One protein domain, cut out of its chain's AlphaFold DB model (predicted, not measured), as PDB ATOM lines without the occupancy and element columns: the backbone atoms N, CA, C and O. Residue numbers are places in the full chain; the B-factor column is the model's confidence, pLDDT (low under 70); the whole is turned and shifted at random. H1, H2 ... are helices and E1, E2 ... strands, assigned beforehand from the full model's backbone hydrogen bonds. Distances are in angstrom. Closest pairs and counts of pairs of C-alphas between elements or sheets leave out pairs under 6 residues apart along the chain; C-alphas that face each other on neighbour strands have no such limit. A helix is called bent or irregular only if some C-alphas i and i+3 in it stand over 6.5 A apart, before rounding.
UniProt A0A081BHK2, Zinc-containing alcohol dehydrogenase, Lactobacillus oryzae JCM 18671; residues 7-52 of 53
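Overview. This is residues 7 to 52 of the 53 residues of the protein "Zinc-containing alcohol dehydrogenase" of Lactobacillus oryzae JCM 18671 (UniProt A0A081BHK2). A helix, H1, stands off as an arm from a small head, in which two parallel strands, E1 and E2, lie side by side and the short helix H2 folds back beside E2. The stretch of residues 22 to 28 joins the arm to the head, and most of H1 sticks out free. The printed part has 46 residues, with two named helices and two named strands in the order H1, E1, H2, E2; the class is mixed, helices and strands, and the sheet, of order E1, E2, is parallel. The whole is only just loose, close to extended, with a radius of gyration of the C-alphas of 13.8 A and spans of 35 by 24 by 18 A.

Along the chain. H1 is residues 7 to 21, 22.3 A from first to last C-alpha, and begins with C-alpha 7 at (144.750, 176.402, 164.179). It is irregular, but only just: C-alphas 11 and 14 are 6.8 A apart. E1 is residues 29 to 33, 13.2 A long, with C-alpha 29 at (167.249, 180.209, 149.591). H2 is residues 34 to 40, 9.4 A long, and is irregular, with C-alphas 35 and 38 at 7.7 A. E2 is residues 48 to 52, 12.7 A long, ending with C-alpha 52 at (161.010, 189.225, 144.769).

Arrangement. H1 is apart from H2 and from E2. Residues 7 to 15 of H1 stand free, and so do residues 17 to 23, of which 17 to 21 belong to H1. E1 and E2 are parallel neighbours, with 35 degrees between their directions. C-alphas 29 and 48 face each other at 4.6 A, and C-alphas 33 and 52 at 5.4 A. N 50 and O 30, at 2.8 A, and N 30 and O 48, at 2.9 A, are within hydrogen-bond range. E1, H2 and E2 form a strand-helix-strand unit, two parallel neighbour strands with a helix between them along the chain; its crossover is right-handed. The closest C-alphas of H2 and E2 are those of Leu 34 and Phe 51, 4.8 A apart. Of the O i to N i+4 pairs, 8 of 11 in H1 and 1 of 3 in H2 are within hydrogen-bond range; in H2, 2 of 4 O i to N i+3 pairs are.

Size, cuts and confidence. The two C-alphas farthest apart are those of Glu 8 and Glu 39, 35.9 A. The printed part has no cut. The link from E1 to H2 is tight; those from H1 to E1 and from H2 to E2 are short, with 7 residues each. The mean pLDDT of the printed part is 89.2, and residue 9 is under 70.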
ATOM      1  N   THR A   7     144.777 175.342 163.166       76.00
ATOM      2  CA  THR A   7     144.750 176.402 164.179       76.00
ATOM      3  C   THR A   7     145.870 176.315 165.210       76.00
ATOM      4  O   THR A   7     146.249 177.345 165.755       76.00
ATOM      5  N   GLU A   8     146.392 175.123 165.500       75.44
ATOM      6  CA  GLU A   8     147.546 174.949 166.392       75.44
ATOM      7  C   GLU A   8     148.816 175.455 165.695       75.44
ATOM      8  O   GLU A   8     149.544 176.274 166.246       75.44
ATOM      9  N   PHE A   9     149.006 175.080 164.425       69.25
ATOM     10  CA  PHE A   9     150.149 175.508 163.615       69.25
ATOM     11  C   PHE A   9     150.205 177.033 163.460       69.25
ATOM     12  O   PHE A   9     151.259 177.647 163.613       69.25
ATOM     13  N   LEU A  10     149.052 177.673 163.238       77.19
ATOM     14  CA  LEU A  10     148.963 179.131 163.130       77.19
ATOM     15  C   LEU A  10     149.407 179.870 164.405       77.19
ATOM     16  O   LEU A  10     149.892 180.994 164.298       77.19
ATOM     17  N   LYS A  11     149.264 179.269 165.595       85.12
ATOM     18  CA  LYS A  11     149.733 179.877 166.855       85.12
ATOM     19  C   LYS A  11     151.253 179.822 166.998       85.12
ATOM     20  O   LYS A  11     151.824 180.699 167.638       85.12
ATOM     21  N   GLU A  12     151.890 178.809 166.423       81.50
ATOM     22  CA  GLU A  12     153.338 178.589 166.506       81.50
ATOM     23  C   GLU A  12     154.113 179.369 165.432       81.50
ATOM     24  O   GLU A  12     155.264 179.755 165.647       81.50
ATOM     25  N   LEU A  13     153.470 179.666 164.294       86.38
ATOM     26  CA  LEU A  13     154.071 180.397 163.172       86.38
ATOM     27  C   LEU A  13     154.767 181.719 163.551       86.38
ATOM     28  O   LEU A  13     155.862 181.954 163.038       86.38
ATOM     29  N   PRO A  14     154.212 182.588 164.420       90.31
ATOM     30  CA  PRO A  14     154.877 183.837 164.784       90.31
ATOM     31  C   PRO A  14     156.212 183.617 165.493       90.31
ATOM     32  O   PRO A  14     157.157 184.369 165.271       90.31
ATOM     33  N   GLU A  15     156.302 182.596 166.345       89.50
ATOM     34  CA  GLU A  15     157.536 182.300 167.068       89.50
ATOM     35  C   GLU A  15     158.570 181.653 166.146       89.50
ATOM     36  O   GLU A  15     159.734 182.053 166.140       89.50
ATOM     37  N   LEU A  16     158.129 180.747 165.269       87.38
ATOM     38  CA  LEU A  16     158.968 180.193 164.207       87.38
ATOM     39  C   LEU A  16     159.534 181.289 163.299       87.38
ATOM     40  O   LEU A  16     160.727 181.281 163.003       87.38
ATOM     41  N   ALA A  17     158.715 182.268 162.907       87.81
ATOM     42  CA  ALA A  17     159.160 183.390 162.088       87.81
ATOM     43  C   ALA A  17     160.272 184.197 162.779       87.81
ATOM     44  O   ALA A  17     161.282 184.492 162.145       87.81
ATOM     45  N   LYS A  18     160.143 184.490 164.083       90.88
ATOM     46  CA  LYS A  18     161.201 185.179 164.845       90.88
ATOM     47  C   LYS A  18     162.499 184.382 164.870       90.88
ATOM     48  O   LYS A  18     163.560 184.953 164.639       90.88
ATOM     49  N   LEU A  19     162.418 183.081 165.140       90.50
ATOM     50  CA  LEU A  19     163.596 182.217 165.203       90.50
ATOM     51  C   LEU A  19     164.303 182.125 163.841       90.50
ATOM     52  O   LEU A  19     165.531 182.193 163.786       90.50
ATOM     53  N   ILE A  20     163.545 182.041 162.742       87.31
ATOM     54  CA  ILE A  20     164.083 182.074 161.373       87.31
ATOM     55  C   ILE A  20     164.769 183.418 161.104       87.31
ATOM     56  O   ILE A  20     165.919 183.438 160.675       87.31
ATOM     57  N   SER A  21     164.110 184.542 161.404       85.56
ATOM     58  CA  SER A  21     164.686 185.878 161.200       85.56
ATOM     59  C   SER A  21     165.918 186.152 162.067       85.56
ATOM     60  O   SER A  21     166.791 186.910 161.657       85.56
ATOM     61  N   ALA A  22     166.016 185.532 163.243       90.94
ATOM     62  CA  ALA A  22     167.186 185.607 164.115       90.94
ATOM     63  C   ALA A  22     168.331 184.661 163.690       90.94
ATOM     64  O   ALA A  22     169.376 184.641 164.338       90.94
ATOM     65  N   GLY A  23     168.164 183.890 162.607       88.06
ATOM     66  CA  GLY A  23     169.205 183.014 162.064       88.06
ATOM     67  C   GLY A  23     169.381 181.698 162.821       88.06
ATOM     68  O   GLY A  23     170.389 181.021 162.638       88.06
ATOM     69  N   HIS A  24     168.409 181.300 163.652       89.50
ATOM     70  CA  HIS A  24     168.447 179.998 164.333       89.50
ATOM     71  C   HIS A  24     168.262 178.814 163.376       89.50
ATOM     72  O   HIS A  24     168.543 177.676 163.748       89.50
ATOM     73  N   PHE A  25     167.808 179.076 162.149       85.62
ATOM     74  CA  PHE A  25     167.647 178.084 161.096       85.62
ATOM     75  C   PHE A  25     168.457 178.490 159.868       85.62
ATOM     76  O   PHE A  25     168.374 179.629 159.408       85.62
ATOM     77  N   ILE A  26     169.207 177.537 159.313       83.12
ATOM     78  CA  ILE A  26     169.862 177.696 158.014       83.12
ATOM     79  C   ILE A  26     168.823 177.341 156.955       83.12
ATOM     80  O   ILE A  26     168.459 176.176 156.804       83.12
ATOM     81  N   VAL A  27     168.312 178.353 156.257       83.50
ATOM     82  CA  VAL A  27     167.378 178.167 155.144       83.50
ATOM     83  C   VAL A  27     168.134 178.447 153.854       83.50
ATOM     84  O   VAL A  27     168.555 179.575 153.609       83.50
ATOM     85  N   GLU A  28     168.329 177.417 153.035       90.56
ATOM     86  CA  GLU A  28     168.983 177.570 151.738       90.56
ATOM     87  C   GLU A  28     167.995 178.153 150.728       90.56
ATOM     88  O   GLU A  28     167.143 177.454 150.170       90.56
ATOM     89  N   THR A  29     168.091 179.465 150.526       91.56
ATOM     90  CA  THR A  29     167.249 180.209 149.591       91.56
ATOM     91  C   THR A  29     168.066 180.867 148.487       91.56
ATOM     92  O   THR A  29     169.250 181.175 148.643       91.56
ATOM     93  N   GLU A  30     167.414 181.079 147.351       93.25
ATOM     94  CA  GLU A  30     167.911 181.860 146.222       93.25
ATOM     95  C   GLU A  30     166.840 182.895 145.872       93.25
ATOM     96  O   GLU A  30     165.687 182.538 145.628       93.25
ATOM     97  N   ALA A  31     167.197 184.179 145.914       94.00
ATOM     98  CA  ALA A  31     166.289 185.251 145.525       94.00
ATOM     99  C   ALA A  31     166.332 185.425 144.004       94.00
ATOM    100  O   ALA A  31     167.412 185.613 143.443       94.00
ATOM    101  N   VAL A  32     165.167 185.373 143.361       95.50
ATOM    102  CA  VAL A  32     165.017 185.466 141.902       95.50
ATOM    103  C   VAL A  32     163.967 186.521 141.527       95.50
ATOM    104  O   VAL A  32     163.035 186.758 142.308       95.50
ATOM    105  N   PRO A  33     164.088 187.186 140.365       96.12
ATOM    106  CA  PRO A  33     163.097 188.159 139.923       96.12
ATOM    107  C   PRO A  33     161.734 187.506 139.699       96.12
ATOM    108  O   PRO A  33     161.619 186.485 139.026       96.12
ATOM    109  N   LEU A  34     160.662 188.131 140.193       95.81
ATOM    110  CA  LEU A  34     159.296 187.654 139.951       95.81
ATOM    111  C   LEU A  34     158.957 187.567 138.450       95.81
ATOM    112  O   LEU A  34     158.119 186.756 138.060       95.81
ATOM    113  N   ALA A  35     159.613 188.374 137.613       96.69
ATOM    114  CA  ALA A  35     159.459 188.343 136.160       96.69
ATOM    115  C   ALA A  35     159.803 186.973 135.544       96.69
ATOM    116  O   ALA A  35     159.175 186.577 134.562       96.69
ATOM    117  N   ASP A  36     160.718 186.230 136.166       95.50
ATOM    118  CA  ASP A  36     161.267 184.983 135.629       95.50
ATOM    119  C   ASP A  36     160.491 183.747 136.116       95.50
ATOM    120  O   ASP A  36     160.801 182.617 135.743       95.50
ATOM    121  N   VAL A  37     159.413 183.940 136.891       93.94
ATOM    122  CA  VAL A  37     158.639 182.851 137.517       93.94
ATOM    123  C   VAL A  37     158.191 181.777 136.534       93.94
ATOM    124  O   VAL A  37     158.161 180.606 136.886       93.94
ATOM    125  N   SER A  38     157.854 182.145 135.297       93.69
ATOM    126  CA  SER A  38     157.398 181.172 134.297       93.69
ATOM    127  C   SER A  38     158.517 180.232 133.837       93.69
ATOM    128  O   SER A  38     158.247 179.069 133.542       93.69
ATOM    129  N   GLU A  39     159.750 180.734 133.777       92.69
ATOM    130  CA  GLU A  39     160.941 179.960 133.424       92.69
ATOM    131  C   GLU A  39     161.416 179.138 134.626       92.69
ATOM    132  O   GLU A  39     161.544 177.915 134.542       92.69
ATOM    133  N   ASP A  40     161.554 179.786 135.783       93.56
ATOM    134  CA  ASP A  40     162.026 179.158 137.016       93.56
ATOM    135  C   ASP A  40     161.053 178.112 137.585       93.56
ATOM    136  O   ASP A  40     161.467 177.231 138.337       93.56
ATOM    137  N   TRP A  41     159.766 178.145 137.222       89.56
ATOM    138  CA  TRP A  41     158.792 177.142 137.674       89.56
ATOM    139  C   TRP A  41     159.112 175.721 137.192       89.56
ATOM    140  O   TRP A  41     158.709 174.747 137.824       89.56
ATOM    141  N   GLN A  42     159.810 175.591 136.062       91.62
ATOM    142  CA  GLN A  42     160.188 174.295 135.489       91.62
ATOM    143  C   GLN A  42     161.592 173.849 135.908       91.62
ATOM    144  O   GLN A  42     162.019 172.747 135.566       91.62
ATOM    145  N   ARG A  43     162.320 174.704 136.628       90.62
ATOM    146  CA  ARG A  43     163.672 174.432 137.105       90.62
ATOM    147  C   ARG A  43     163.621 173.432 138.261       90.62
ATOM    148  O   ARG A  43     162.706 173.458 139.082       90.62
ATOM    149  N   GLU A  44     164.646 172.591 138.364       89.88
ATOM    150  CA  GLU A  44     164.908 171.759 139.545       89.88
ATOM    151  C   GLU A  44     166.068 172.376 140.341       89.88
ATOM    152  O   GLU A  44     167.233 172.082 140.068       89.88
ATOM    153  N   PRO A  45     165.794 173.312 141.264       89.44
ATOM    154  CA  PRO A  45     166.836 173.967 142.035       89.44
ATOM    155  C   PRO A  45     167.229 173.134 143.261       89.44
ATOM    156  O   PRO A  45     166.382 172.561 143.944       89.44
ATOM    157  N   ASP A  46     168.512 173.181 143.615       91.31
ATOM    158  CA  ASP A  46     169.011 172.644 144.890       91.31
ATOM    159  C   ASP A  46     168.556 173.487 146.099       91.31
ATOM    160  O   ASP A  46     168.630 173.046 147.243       91.31
ATOM    161  N   LYS A  47     168.083 174.717 145.849       92.38
ATOM    162  CA  LYS A  47     167.665 175.700 146.859       92.38
ATOM    163  C   LYS A  47     166.216 176.120 146.678       92.38
ATOM    164  O   LYS A  47     165.639 176.034 145.596       92.38
ATOM    165  N   ARG A  48     165.624 176.669 147.738       90.88
ATOM    166  CA  ARG A  48     164.284 177.254 147.668       90.88
ATOM    167  C   ARG A  48     164.333 178.596 146.929       90.88
ATOM    168  O   ARG A  48     164.922 179.549 147.433       90.88
ATOM    169  N   LEU A  49     163.659 178.689 145.785       94.50
ATOM    170  CA  LEU A  49     163.494 179.960 145.079       94.50
ATOM    171  C   LEU A  49     162.524 180.876 145.837       94.50
ATOM    172  O   LEU A  49     161.443 180.451 146.259       94.50
ATOM    173  N   VAL A  50     162.921 182.134 146.017       93.69
ATOM    174  CA  VAL A  50     162.117 183.198 146.622       93.69
ATOM    175  C   VAL A  50     161.980 184.316 145.600       93.69
ATOM    176  O   VAL A  50     162.940 185.028 145.317       93.69
ATOM    177  N   PHE A  51     160.777 184.468 145.052       94.19
ATOM    178  CA  PHE A  51     160.498 185.499 144.062       94.19
ATOM    179  C   PHE A  51     160.298 186.857 144.730       94.19
ATOM    180  O   PHE A  51     159.442 187.013 145.604       94.19
ATOM    181  N   THR A  52     161.075 187.839 144.292       92.75
ATOM    182  CA  THR A  52     161.010 189.225 144.769       92.75
ATOM    183  C   THR A  52     160.665 190.167 143.619       92.75
ATOM    184  O   THR A  52     160.985 189.870 142.467       92.75
TER     185      THR A  52